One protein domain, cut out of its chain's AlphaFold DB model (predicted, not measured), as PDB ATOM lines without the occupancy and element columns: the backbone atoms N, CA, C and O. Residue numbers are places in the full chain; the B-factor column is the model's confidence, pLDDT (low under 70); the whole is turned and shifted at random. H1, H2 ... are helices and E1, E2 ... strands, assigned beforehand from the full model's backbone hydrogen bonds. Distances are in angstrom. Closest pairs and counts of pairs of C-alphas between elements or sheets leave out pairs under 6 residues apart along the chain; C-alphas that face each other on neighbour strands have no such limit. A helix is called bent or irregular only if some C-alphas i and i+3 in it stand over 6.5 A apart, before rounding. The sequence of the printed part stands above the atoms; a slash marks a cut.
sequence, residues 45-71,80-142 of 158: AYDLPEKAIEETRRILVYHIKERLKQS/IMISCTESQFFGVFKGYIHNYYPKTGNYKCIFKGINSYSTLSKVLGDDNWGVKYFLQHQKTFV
ATOM      1  N   ALA A  45     521.668 637.384 470.264       87.69
ATOM      2  CA  ALA A  45     521.984 636.825 468.961       87.69
ATOM      3  C   ALA A  45     521.857 637.903 467.874       87.69
ATOM      4  O   ALA A  45     521.042 638.817 467.965       87.69
ATOM      5  N   TYR A  46     522.641 637.760 466.812       91.62
ATOM      6  CA  TYR A  46     522.610 638.629 465.634       91.62
ATOM      7  C   TYR A  46     522.558 637.782 464.363       91.62
ATOM      8  O   TYR A  46     522.950 636.610 464.376       91.62
ATOM      9  N   ASP A  47     522.029 638.353 463.283       91.44
ATOM     10  CA  ASP A  47     521.869 637.619 462.031       91.44
ATOM     11  C   ASP A  47     523.245 637.350 461.424       91.44
ATOM     12  O   ASP A  47     524.070 638.250 461.252       91.44
ATOM     13  N   LEU A  48     523.501 636.080 461.125       94.88
ATOM     14  CA  LEU A  48     524.713 635.660 460.439       94.88
ATOM     15  C   LEU A  48     524.481 635.653 458.927       94.88
ATOM     16  O   LEU A  48     523.389 635.301 458.478       94.88
ATOM     17  N   PRO A  49     525.507 635.976 458.122       96.88
ATOM     18  CA  PRO A  49     525.430 635.754 456.687       96.88
ATOM     19  C   PRO A  49     525.281 634.254 456.406       96.88
ATOM     20  O   PRO A  49     525.901 633.433 457.086       96.88
ATOM     21  N   GLU A  50     524.534 633.894 455.359       96.25
ATOM     22  CA  GLU A  50     524.238 632.487 455.032       96.25
ATOM     23  C   GLU A  50     525.506 631.625 454.932       96.25
ATOM     24  O   GLU A  50     525.537 630.497 455.409       96.25
ATOM     25  N   LYS A  51     526.605 632.185 454.407       97.06
ATOM     26  CA  LYS A  51     527.899 631.487 454.328       97.06
ATOM     27  C   LYS A  51     528.423 631.025 455.694       97.06
ATOM     28  O   LYS A  51     528.927 629.913 455.796       97.06
ATOM     29  N   ALA A  52     528.273 631.837 456.742       96.75
ATOM     30  CA  ALA A  52     528.700 631.467 458.091       96.75
ATOM     31  C   ALA A  52     527.790 630.385 458.704       96.75
ATOM     32  O   ALA A  52     528.249 629.533 459.471       96.75
ATOM     33  N   ILE A  53     526.501 630.387 458.348       97.31
ATOM     34  CA  ILE A  53     525.557 629.334 458.745       97.31
ATOM     35  C   ILE A  53     525.937 628.015 458.056       97.31
ATOM     36  O   ILE A  53     526.048 626.988 458.723       97.31
ATOM     37  N   GLU A  54     526.235 628.050 456.757       97.75
ATOM     38  CA  GLU A  54     526.714 626.900 455.979       97.75
ATOM     39  C   GLU A  54     528.022 626.308 456.524       97.75
ATOM     40  O   GLU A  54     528.167 625.092 456.652       97.75
ATOM     41  N   GLU A  55     528.980 627.147 456.916       97.25
ATOM     42  CA  GLU A  55     530.203 626.688 457.581       97.25
ATOM     43  C   GLU A  55     529.899 625.993 458.914       97.25
ATOM     44  O   GLU A  55     530.434 624.919 459.195       97.25
ATOM     45  N   THR A  56     528.972 626.547 459.699       97.38
ATOM     46  CA  THR A  56     528.524 625.940 460.962       97.38
ATOM     47  C   THR A  56     527.868 624.574 460.722       97.38
ATOM     48  O   THR A  56     528.177 623.611 461.429       97.38
ATOM     49  N   ARG A  57     527.017 624.449 459.692       98.19
ATOM     50  CA  ARG A  57     526.414 623.172 459.267       98.19
ATOM     51  C   ARG A  57     527.485 622.126 458.945       98.19
ATOM     52  O   ARG A  57     527.435 621.012 459.467       98.19
ATOM     53  N   ARG A  58     528.507 622.496 458.167       97.88
ATOM     54  CA  ARG A  58     529.622 621.599 457.808       97.88
ATOM     55  C   ARG A  58     530.417 621.136 459.026       97.88
ATOM     56  O   ARG A  58     530.744 619.953 459.115       97.88
ATOM     57  N   ILE A  59     530.689 622.030 459.979       97.06
ATOM     58  CA  ILE A  59     531.376 621.691 461.236       97.06
ATOM     59  C   ILE A  59     530.556 620.675 462.045       97.06
ATOM     60  O   ILE A  59     531.102 619.674 462.519       97.06
ATOM     61  N   LEU A  60     529.241 620.885 462.166       97.06
ATOM     62  CA  LEU A  60     528.335 619.950 462.843       97.06
ATOM     63  C   LEU A  60     528.384 618.559 462.199       97.06
ATOM     64  O   LEU A  60     528.605 617.563 462.893       97.06
ATOM     65  N   VAL A  61     528.239 618.494 460.873       97.25
ATOM     66  CA  VAL A  61     528.292 617.243 460.103       97.25
ATOM     67  C   VAL A  61     529.635 616.535 460.270       97.25
ATOM     68  O   VAL A  61     529.668 615.328 460.508       97.25
ATOM     69  N   TYR A  62     530.745 617.272 460.188       96.06
ATOM     70  CA  TYR A  62     532.083 616.719 460.381       96.06
ATOM     71  C   TYR A  62     532.208 616.031 461.745       96.06
ATOM     72  O   TYR A  62     532.589 614.862 461.822       96.06
ATOM     73  N   HIS A  63     531.810 616.708 462.825       95.19
ATOM     74  CA  HIS A  63     531.889 616.140 464.168       95.19
ATOM     75  C   HIS A  63     530.953 614.944 464.381       95.19
ATOM     76  O   HIS A  63     531.319 614.020 465.110       95.19
ATOM     77  N   ILE A  64     529.780 614.926 463.736       94.12
ATOM     78  CA  ILE A  64     528.890 613.754 463.712       94.12
ATOM     79  C   ILE A  64     529.597 612.574 463.044       94.12
ATOM     80  O   ILE A  64     529.728 611.509 463.652       94.12
ATOM     81  N   LYS A  65     530.124 612.775 461.833       93.44
ATOM     82  CA  LYS A  65     530.825 611.735 461.069       93.44
ATOM     83  C   LYS A  65     532.080 611.244 461.791       93.44
ATOM     84  O   LYS A  65     532.372 610.053 461.766       93.44
ATOM     85  N   GLU A  66     532.788 612.096 462.523       92.19
ATOM     86  CA  GLU A  66     533.961 611.676 463.300       92.19
ATOM     87  C   GLU A  66     533.654 610.676 464.419       92.19
ATOM     88  O   GLU A  66     534.515 609.867 464.797       92.19
ATOM     89  N   ARG A  67     532.410 610.662 464.905       90.56
ATOM     90  CA  ARG A  67     531.939 609.667 465.872       90.56
ATOM     91  C   ARG A  67     531.493 608.353 465.245       90.56
ATOM     92  O   ARG A  67     531.432 607.355 465.958       90.56
ATOM     93  N   LEU A  68     531.237 608.327 463.943       90.12
ATOM     94  CA  LEU A  68     530.925 607.104 463.218       90.12
ATOM     95  C   LEU A  68     532.224 606.307 463.018       90.12
ATOM     96  O   LEU A  68     533.105 606.682 462.244       90.12
ATOM     97  N   LYS A  69     532.390 605.223 463.783       87.94
ATOM     98  CA  LYS A  69     533.539 604.305 463.689       87.94
ATOM     99  C   LYS A  69     533.137 603.043 462.931       87.94
ATOM    100  O   LYS A  69     531.968 602.684 462.937       87.94
ATOM    101  N   GLN A  70     534.099 602.368 462.306       84.44
ATOM    102  CA  GLN A  70     533.864 601.171 461.483       84.44
ATOM    103  C   GLN A  70     533.419 599.943 462.302       84.44
ATOM    104  O   GLN A  70     532.784 599.038 461.777       84.44
ATOM    105  N   SER A  71     533.740 599.894 463.599       77.94
ATOM    106  CA  SER A  71     533.468 598.728 464.447       77.94
ATOM    107  C   SER A  71     532.094 598.789 465.123       77.94
ATOM    108  O   SER A  71     531.796 599.753 465.834       77.94
ATOM    109  N   ILE A  80     528.082 614.491 471.466       90.31
ATOM    110  CA  ILE A  80     529.042 615.355 470.778       90.31
ATOM    111  C   ILE A  80     528.983 616.728 471.442       90.31
ATOM    112  O   ILE A  80     527.907 617.186 471.821       90.31
ATOM    113  N   MET A  81     530.142 617.355 471.624       92.94
ATOM    114  CA  MET A  81     530.262 618.724 472.118       92.94
ATOM    115  C   MET A  81     531.023 619.528 471.075       92.94
ATOM    116  O   MET A  81     532.056 619.066 470.592       92.94
ATOM    117  N   ILE A  82     530.480 620.684 470.713       91.50
ATOM    118  CA  ILE A  82     531.018 621.573 469.685       91.50
ATOM    119  C   ILE A  82     530.900 622.983 470.239       91.50
ATOM    120  O   ILE A  82     529.830 623.376 470.708       91.50
ATOM    121  N   SER A  83     531.998 623.728 470.198       91.94
ATOM    122  CA  SER A  83     531.992 625.142 470.554       91.94
ATOM    123  C   SER A  83     531.308 625.926 469.439       91.94
ATOM    124  O   SER A  83     531.738 625.868 468.290       91.94
ATOM    125  N   CYS A  84     530.243 626.646 469.774       92.06
ATOM    126  CA  CYS A  84     529.561 627.554 468.859       92.06
ATOM    127  C   CYS A  84     528.991 628.746 469.632       92.06
ATOM    128  O   CYS A  84     528.744 628.655 470.836       92.06
ATOM    129  N   THR A  85     528.807 629.870 468.944       93.69
ATOM    130  CA  THR A  85     528.121 631.041 469.497       93.69
ATOM    131  C   THR A  85     526.606 630.849 469.469       93.69
ATOM    132  O   THR A  85     526.079 630.017 468.725       93.69
ATOM    133  N   GLU A  86     525.877 631.654 470.247       94.19
ATOM    134  CA  GLU A  86     524.411 631.651 470.220       94.19
ATOM    135  C   GLU A  86     523.870 631.931 468.809       94.19
ATOM    136  O   GLU A  86     522.994 631.208 468.340       94.19
ATOM    137  N   SER A  87     524.447 632.903 468.092       95.44
ATOM    138  CA  SER A  87     524.072 633.229 466.710       95.44
ATOM    139  C   SER A  87     524.300 632.064 465.743       95.44
ATOM    140  O   SER A  87     523.466 631.827 464.874       95.44
ATOM    141  N   GLN A  88     525.390 631.301 465.899       96.12
ATOM    142  CA  GLN A  88     525.664 630.114 465.077       96.12
ATOM    143  C   GLN A  88     524.634 629.013 465.328       96.12
ATOM    144  O   GLN A  88     524.059 628.472 464.383       96.12
ATOM    145  N   PHE A  89     524.367 628.706 466.602       95.44
ATOM    146  CA  PHE A  89     523.354 627.720 466.965       95.44
ATOM    147  C   PHE A  89     521.977 628.136 466.435       95.44
ATOM    148  O   PHE A  89     521.293 627.354 465.774       95.44
ATOM    149  N   PHE A  90     521.580 629.379 466.697       95.19
ATOM    150  CA  PHE A  90     520.288 629.892 466.276       95.19
ATOM    151  C   PHE A  90     520.175 629.921 464.749       95.19
ATOM    152  O   PHE A  90     519.176 629.455 464.222       95.19
ATOM    153  N   GLY A  91     521.205 630.367 464.025       95.88
ATOM    154  CA  GLY A  91     521.214 630.390 462.559       95.88
ATOM    155  C   GLY A  91     520.966 629.018 461.924       95.88
ATOM    156  O   GLY A  91     520.202 628.914 460.969       95.88
ATOM    157  N   VAL A  92     521.544 627.950 462.486       97.50
ATOM    158  CA  VAL A  92     521.335 626.580 461.985       97.50
ATOM    159  C   VAL A  92     519.965 626.027 462.382       97.50
ATOM    160  O   VAL A  92     519.290 625.402 461.568       97.50
ATOM    161  N   PHE A  93     519.552 626.229 463.636       96.81
ATOM    162  CA  PHE A  93     518.407 625.525 464.218       96.81
ATOM    163  C   PHE A  93     517.118 626.352 464.310       96.81
ATOM    164  O   PHE A  93     516.103 625.824 464.769       96.81
ATOM    165  N   LYS A  94     517.112 627.620 463.883       94.81
ATOM    166  CA  LYS A  94     515.910 628.470 463.848       94.81
ATOM    167  C   LYS A  94     514.782 627.765 463.095       94.81
ATOM    168  O   LYS A  94     514.971 627.221 462.013       94.81
ATOM    169  N   GLY A  95     513.594 627.773 463.692       94.56
ATOM    170  CA  GLY A  95     512.424 627.024 463.227       94.56
ATOM    171  C   GLY A  95     512.311 625.613 463.819       94.56
ATOM    172  O   GLY A  95     511.231 625.032 463.778       94.56
ATOM    173  N   TYR A  96     513.381 625.086 464.421       95.69
ATOM    174  CA  TYR A  96     513.452 623.736 464.997       95.69
ATOM    175  C   TYR A  96     513.791 623.729 466.496       95.69
ATOM    176  O   TYR A  96     513.945 622.663 467.103       95.69
ATOM    177  N   ILE A  97     513.893 624.904 467.124       95.94
ATOM    178  CA  ILE A  97     514.146 625.023 468.561       95.94
ATOM    179  C   ILE A  97     512.884 624.604 469.310       95.94
ATOM    180  O   ILE A  97     511.801 625.140 469.101       95.94
ATOM    181  N   HIS A  98     513.021 623.641 470.213       94.94
ATOM    182  CA  HIS A  98     511.920 623.145 471.031       94.94
ATOM    183  C   HIS A  98     511.748 623.946 472.323       94.94
ATOM    184  O   HIS A  98     510.630 624.136 472.798       94.94
ATOM    185  N   ASN A  99     512.851 624.369 472.939       94.12
ATOM    186  CA  ASN A  99     512.800 625.150 474.164       94.12
ATOM    187  C   ASN A  99     514.028 626.050 474.312       94.12
ATOM    188  O   ASN A  99     515.110 625.725 473.824       94.12
ATOM    189  N   TYR A 100     513.853 627.125 475.071       93.50
ATOM    190  CA  TYR A 100     514.919 627.997 475.540       93.50
ATOM    191  C   TYR A 100     514.829 628.109 477.065       93.50
ATOM    192  O   TYR A 100     513.739 628.221 477.623       93.50
ATOM    193  N   TYR A 101     515.972 628.047 477.743       91.31
ATOM    194  CA  TYR A 101     516.090 628.128 479.195       91.31
ATOM    195  C   TYR A 101     516.780 629.449 479.566       91.31
ATOM    196  O   TYR A 101     518.011 629.478 479.631       91.31
ATOM    197  N   PRO A 102     516.027 630.532 479.858       88.00
ATOM    198  CA  PRO A 102     516.598 631.870 480.044       88.00
ATOM    199  C   PRO A 102     517.640 631.942 481.160       88.00
ATOM    200  O   PRO A 102     518.648 632.619 481.025       88.00
ATOM    201  N   LYS A 103     517.434 631.187 482.248       90.00
ATOM    202  CA  LYS A 103     518.347 631.171 483.402       90.00
ATOM    203  C   LYS A 103     519.750 630.673 483.061       90.00
ATOM    204  O   LYS A 103     520.702 631.067 483.717       90.00
ATOM    205  N   THR A 104     519.866 629.774 482.088       89.88
ATOM    206  CA  THR A 104     521.142 629.154 481.709       89.88
ATOM    207  C   THR A 104     521.586 629.541 480.301       89.88
ATOM    208  O   THR A 104     522.610 629.047 479.853       89.88
ATOM    209  N   GLY A 105     520.790 630.327 479.567       87.44
ATOM    210  CA  GLY A 105     521.023 630.630 478.151       87.44
ATOM    211  C   GLY A 105     520.981 629.407 477.224       87.44
ATOM    212  O   GLY A 105     521.512 629.459 476.121       87.44
ATOM    213  N   ASN A 106     520.377 628.290 477.650       91.19
ATOM    214  CA  ASN A 106     520.459 627.035 476.898       91.19
ATOM    215  C   ASN A 106     519.299 626.891 475.917       91.19
ATOM    216  O   ASN A 106     518.137 627.048 476.290       91.19
ATOM    217  N   TYR A 107     519.610 626.469 474.698       93.81
ATOM    218  CA  TYR A 107     518.627 626.057 473.705       93.81
ATOM    219  C   TYR A 107     518.524 624.537 473.648       93.81
ATOM    220  O   TYR A 107     519.486 623.812 473.906       93.81
ATOM    221  N   LYS A 108     517.341 624.038 473.300       94.06
ATOM    222  CA  LYS A 108     517.095 622.609 473.117       94.06
ATOM    223  C   LYS A 108     516.314 622.377 471.840       94.06
ATOM    224  O   LYS A 108     515.201 622.874 471.714       94.06
ATOM    225  N   CYS A 109     516.857 621.547 470.959       95.19
ATOM    226  CA  CYS A 109     516.154 620.985 469.807       95.19
ATOM    227  C   CYS A 109     515.857 619.506 470.074       95.19
ATOM    228  O   CYS A 109     516.591 618.838 470.807       95.19
ATOM    229  N   ILE A 110     514.761 618.995 469.516       92.44
ATOM    230  CA  ILE A 110     514.367 617.589 469.642       92.44
ATOM    231  C   ILE A 110     513.978 617.098 468.251       92.44
ATOM    232  O   ILE A 110     513.043 617.625 467.660       92.44
ATOM    233  N   PHE A 111     514.675 616.073 467.765       91.75
ATOM    234  CA  PHE A 111     514.373 615.398 466.506       91.75
ATOM    235  C   PHE A 111     514.049 613.942 466.827       91.75
ATOM    236  O   PHE A 111     514.904 613.220 467.340       91.75
ATOM    237  N   LYS A 112     512.799 613.534 466.607       87.00
ATOM    238  CA  LYS A 112     512.293 612.194 466.933       87.00
ATOM    239  C   LYS A 112     511.351 611.690 465.842       87.00
ATOM    240  O   LYS A 112     510.807 612.480 465.076       87.00
ATOM    241  N   GLY A 113     511.150 610.376 465.811       85.88
ATOM    242  CA  GLY A 113     510.229 609.713 464.890       85.88
ATOM    243  C   GLY A 113     510.800 609.514 463.487       85.88
ATOM    244  O   GLY A 113     511.951 609.854 463.205       85.88
ATOM    245  N   ILE A 114     509.970 608.961 462.601       85.88
ATOM    246  CA  ILE A 114     510.360 608.514 461.254       85.88
ATOM    247  C   ILE A 114     510.942 609.632 460.372       85.88
ATOM    248  O   ILE A 114     511.809 609.388 459.541       85.88
ATOM    249  N   ASN A 115     510.538 610.880 460.617       89.25
ATOM    250  CA  ASN A 115     510.994 612.051 459.862       89.25
ATOM    251  C   ASN A 115     512.249 612.712 460.452       89.25
ATOM    252  O   ASN A 115     512.698 613.740 459.944       89.25
ATOM    253  N   SER A 116     512.818 612.184 461.539       91.06
ATOM    254  CA  SER A 116     513.949 612.824 462.224       91.06
ATOM    255  C   SER A 116     515.195 612.921 461.342       91.06
ATOM    256  O   SER A 116     515.797 613.992 461.269       91.06
ATOM    257  N   TYR A 117     515.543 611.854 460.613       93.31
ATOM    258  CA  TYR A 117     516.696 611.861 459.706       93.31
ATOM    259  C   TYR A 117     516.539 612.877 458.567       93.31
ATOM    260  O   TYR A 117     517.456 613.655 458.305       93.31
ATOM    261  N   SER A 118     515.372 612.900 457.912       93.88
ATOM    262  CA  SER A 118     515.092 613.812 456.796       93.88
ATOM    263  C   SER A 118     514.967 615.267 457.252       93.88
ATOM    264  O   SER A 118     515.393 616.177 456.546       93.88
ATOM    265  N   THR A 119     514.445 615.503 458.458       94.88
ATOM    266  CA  THR A 119     514.430 616.839 459.071       94.88
ATOM    267  C   THR A 119     515.851 617.324 459.341       94.88
ATOM    268  O   THR A 119     516.186 618.452 458.993       94.88
ATOM    269  N   LEU A 120     516.708 616.468 459.905       96.12
ATOM    270  CA  LEU A 120     518.111 616.809 460.141       96.12
ATOM    271  C   LEU A 120     518.898 617.021 458.846       96.12
ATOM    272  O   LEU A 120     519.727 617.924 458.826       96.12
ATOM    273  N   SER A 121     518.599 616.291 457.763       96.94
ATOM    274  CA  SER A 121     519.173 616.587 456.441       96.94
ATOM    275  C   SER A 121     518.891 618.038 456.034       96.94
ATOM    276  O   SER A 121     519.817 618.782 455.723       96.94
ATOM    277  N   LYS A 122     517.632 618.486 456.138       96.75
ATOM    278  CA  LYS A 122     517.241 619.865 455.797       96.75
ATOM    279  C   LYS A 122     517.912 620.907 456.693       96.75
ATOM    280  O   LYS A 122     518.342 621.943 456.205       96.75
ATOM    281  N   VAL A 123     518.000 620.640 457.998       97.31
ATOM    282  CA  VAL A 123     518.636 621.542 458.976       97.31
ATOM    283  C   VAL A 123     520.138 621.680 458.716       97.31
ATOM    284  O   VAL A 123     520.684 622.783 458.787       97.31
ATOM    285  N   LEU A 124     520.804 620.561 458.423       97.44
ATOM    286  CA  LEU A 124     522.251 620.484 458.230       97.44
ATOM    287  C   LEU A 124     522.691 620.709 456.778       97.44
ATOM    288  O   LEU A 124     523.888 620.822 456.540       97.44
ATOM    289  N   GLY A 125     521.766 620.780 455.819       96.88
ATOM    290  CA  GLY A 125     522.081 620.960 454.399       96.88
ATOM    291  C   GLY A 125     522.876 619.801 453.778       96.88
ATOM    292  O   GLY A 125     523.614 620.021 452.822       96.88
ATOM    293  N   ASP A 126     522.772 618.582 454.321       97.50
ATOM    294  CA  ASP A 126     523.498 617.394 453.838       97.50
ATOM    295  C   ASP A 126     522.626 616.136 453.980       97.50
ATOM    296  O   ASP A 126     522.389 615.661 455.089       97.50
ATOM    297  N   ASP A 127     522.196 615.535 452.865       96.25
ATOM    298  CA  ASP A 127     521.424 614.277 452.858       96.25
ATOM    299  C   ASP A 127     522.191 613.085 453.453       96.25
ATOM    300  O   ASP A 127     521.608 612.133 453.986       96.25
ATOM    301  N   ASN A 128     523.518 613.154 453.425       95.81
ATOM    302  CA  ASN A 128     524.430 612.161 453.967       95.81
ATOM    303  C   ASN A 128     525.048 612.613 455.298       95.81
ATOM    304  O   ASN A 128     526.093 612.082 455.688       95.81
ATOM    305  N   TRP A 129     524.433 613.565 456.015       96.19
ATOM    306  CA  TRP A 129     524.951 614.097 457.285       96.19
ATOM    307  C   TRP A 129     525.302 612.993 458.292       96.19
ATOM    308  O   TRP A 129     526.275 613.102 459.039       96.19
ATOM    309  N   GLY A 130     524.514 611.916 458.289       94.69
ATOM    310  CA  GLY A 130     524.620 610.803 459.216       94.69
ATOM    311  C   GLY A 130     525.317 609.571 458.652       94.69
ATOM    312  O   GLY A 130     525.189 608.528 459.275       94.69
ATOM    313  N   VAL A 131     526.012 609.631 457.510       94.31
ATOM    314  CA  VAL A 131     526.687 608.464 456.902       94.31
ATOM    315  C   VAL A 131     528.189 608.714 456.777       94.31
ATOM    316  O   VAL A 131     528.617 609.755 456.282       94.31
ATOM    317  N   LYS A 132     529.008 607.738 457.185       93.94
ATOM    318  CA  LYS A 132     530.459 607.729 456.955       93.94
ATOM    319  C   LYS A 132     530.865 606.489 456.170       93.94
ATOM    320  O   LYS A 132     530.559 605.368 456.573       93.94
ATOM    321  N   TYR A 133     531.562 606.714 455.061       92.19
ATOM    322  CA  TYR A 133     532.103 605.675 454.192       92.19
ATOM    323  C   TYR A 133     533.543 605.343 454.590       92.19
ATOM    324  O   TYR A 133     534.318 606.227 454.959       92.19
ATOM    325  N   PHE A 134     533.890 604.066 454.502       89.38
ATOM    326  CA  PHE A 134     535.226 603.527 454.726       89.38
ATOM    327  C   PHE A 134     535.715 602.830 453.452       89.38
ATOM    328  O   PHE A 134     534.976 602.678 452.475       89.38
ATOM    329  N   LEU A 135     536.973 602.387 453.465       87.62
ATOM    330  CA  LEU A 135     537.510 601.540 452.403       87.62
ATOM    331  C   LEU A 135     536.660 600.263 452.246       87.62
ATOM    332  O   LEU A 135     535.983 599.831 453.179       87.62
ATOM    333  N   GLN A 136     536.717 599.651 451.059       84.94
ATOM    334  CA  GLN A 136     536.021 598.393 450.741       84.94
ATOM    335  C   GLN A 136     534.480 598.481 450.783       84.94
ATOM    336  O   GLN A 136     533.817 597.504 451.113       84.94
ATOM    337  N   HIS A 137     533.900 599.637 450.438       83.62
ATOM    338  CA  HIS A 137     532.441 599.859 450.387       83.62
ATOM    339  C   HIS A 137     531.713 599.683 451.732       83.62
ATOM    340  O   HIS A 137     530.486 599.578 451.774       83.62
ATOM    341  N   GLN A 138     532.444 599.683 452.847       89.00
ATOM    342  CA  GLN A 138     531.837 599.647 454.171       89.00
ATOM    343  C   GLN A 138     531.338 601.039 454.565       89.00
ATOM    344  O   GLN A 138     531.940 602.057 454.220       89.00
ATOM    345  N   LYS A 139     530.243 601.097 455.324       91.62
ATOM    346  CA  LYS A 139     529.708 602.351 455.861       91.62
ATOM    347  C   LYS A 139     529.157 602.162 457.263       91.62
ATOM    348  O   LYS A 139     528.640 601.096 457.590       91.62
ATOM    349  N   THR A 140     529.204 603.221 458.056       92.00
ATOM    350  CA  THR A 140     528.414 603.325 459.285       92.00
ATOM    351  C   THR A 140     527.520 604.545 459.224       92.00
ATOM    352  O   THR A 140     527.781 605.490 458.476       92.00
ATOM    353  N   PHE A 141     526.402 604.480 459.938       91.31
ATOM    354  CA  PHE A 141     525.348 605.468 459.811       91.31
ATOM    355  C   PHE A 141     524.645 605.739 461.139       91.31
ATOM    356  O   PHE A 141     524.642 604.905 462.044       91.31
ATOM    357  N   VAL A 142     524.061 606.927 461.248       90.19
ATOM    358  CA  VAL A 142     523.233 607.336 462.380       90.19
ATOM    359  C   VAL A 142     521.867 606.673 462.270       90.19
ATOM    360  O   VAL A 142     521.177 606.801 461.260       90.19
TER     361      VAL A 142
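What this domain is: This is residues 45 to 71 and 80 to 142 of the 158 residues of a protein of Rhizophagus irregularis (UniProt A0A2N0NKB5). One long helix, H1, makes the backbone of an elongated shape, with two shorter helices, H2 and H3, packed crosswise on residues 52 to 61 of it and a small two-stranded hairpin toward each end of the whole. The hairpin E1 and E2 lies beyond H2, away from H1, while the hairpin E3 and E4 lies by the last turns of H1. The printed part has 90 residues, with three named helices and four named strands in the order H1, H2, E1, E2, H3, E3, E4; the class is mixed, helices and strands, and both two-stranded sheets are antiparallel. The whole is only just compact, close to loose, with a radius of gyration of the C-alphas of 14.4 A and spans of 47 by 29 by 21 A.

Where its parts are: H1 is residues 50 to 67, 26.4 A from its first C-alpha at (524.238, 632.487, 455.032) to its last at (531.939, 609.667, 465.872). After the cut, H2 is residues 86 to 93, 10.5 A long. E1, residues 97 to 101, is 11.2 A long, and E2, residues 106 to 109, is 10.3 A. H3 is residues 116 to 124, 12.0 A long. E3 is residues 131 to 133, and E4 is residues 139 to 141, ending at C-alpha 141 at (525.348, 605.468, 459.811).

How they stand to each other: The helix packing is mostly crossed, with no touching pair of helices at a shallow tilt. H1 touches H2 with residues 52 to 57 alone, about perpendicular at 78 degrees; the closest C-alphas, of Ile 53 and Gly 91, are 5.9 A apart. H1 touches H3 with residues 57 to 61 alone, at a steep tilt of 46 degrees, opposite ways; the closest C-alphas, of Arg 57 and Leu 124, are 5.1 A apart. H2 and H3 only just touch, with 3 pairs of C-alphas within 8 A, the closest being Val 92 and Val 123 at 6.5 A. In H2 and H3 every O i to N i+4 pair is within hydrogen-bond range, and in H1 13 of 14 are. The hairpin E1 and E2 is antiparallel at 160 degrees, with N 101 and O 106 at 2.8 A. The closest C-alphas of H2 and E2, Phe 93 and Cys 109, are 7.5 A apart. The hairpin E3 and E4 is antiparallel at 166 degrees, with N 132 and O 140 at 2.9 A. The closest C-alphas of H1 and E3, Lys 65 and Lys 132, are 5.8 A apart, and H1 and E4 are near each other, with 5 pairs of C-alphas within 10 A. E1 and E3 are apart.

The domain as a whole: The two C-alphas farthest apart are those of Lys 103 and Gln 136, 49.5 A. Residues 72 to 79 are not printed, and C-alphas 71 and 80 are 18.3 A apart across this cut. Of the links that are printed whole, none is long. The mean pLDDT of the printed part is 93.1, and no printed residue is under 70.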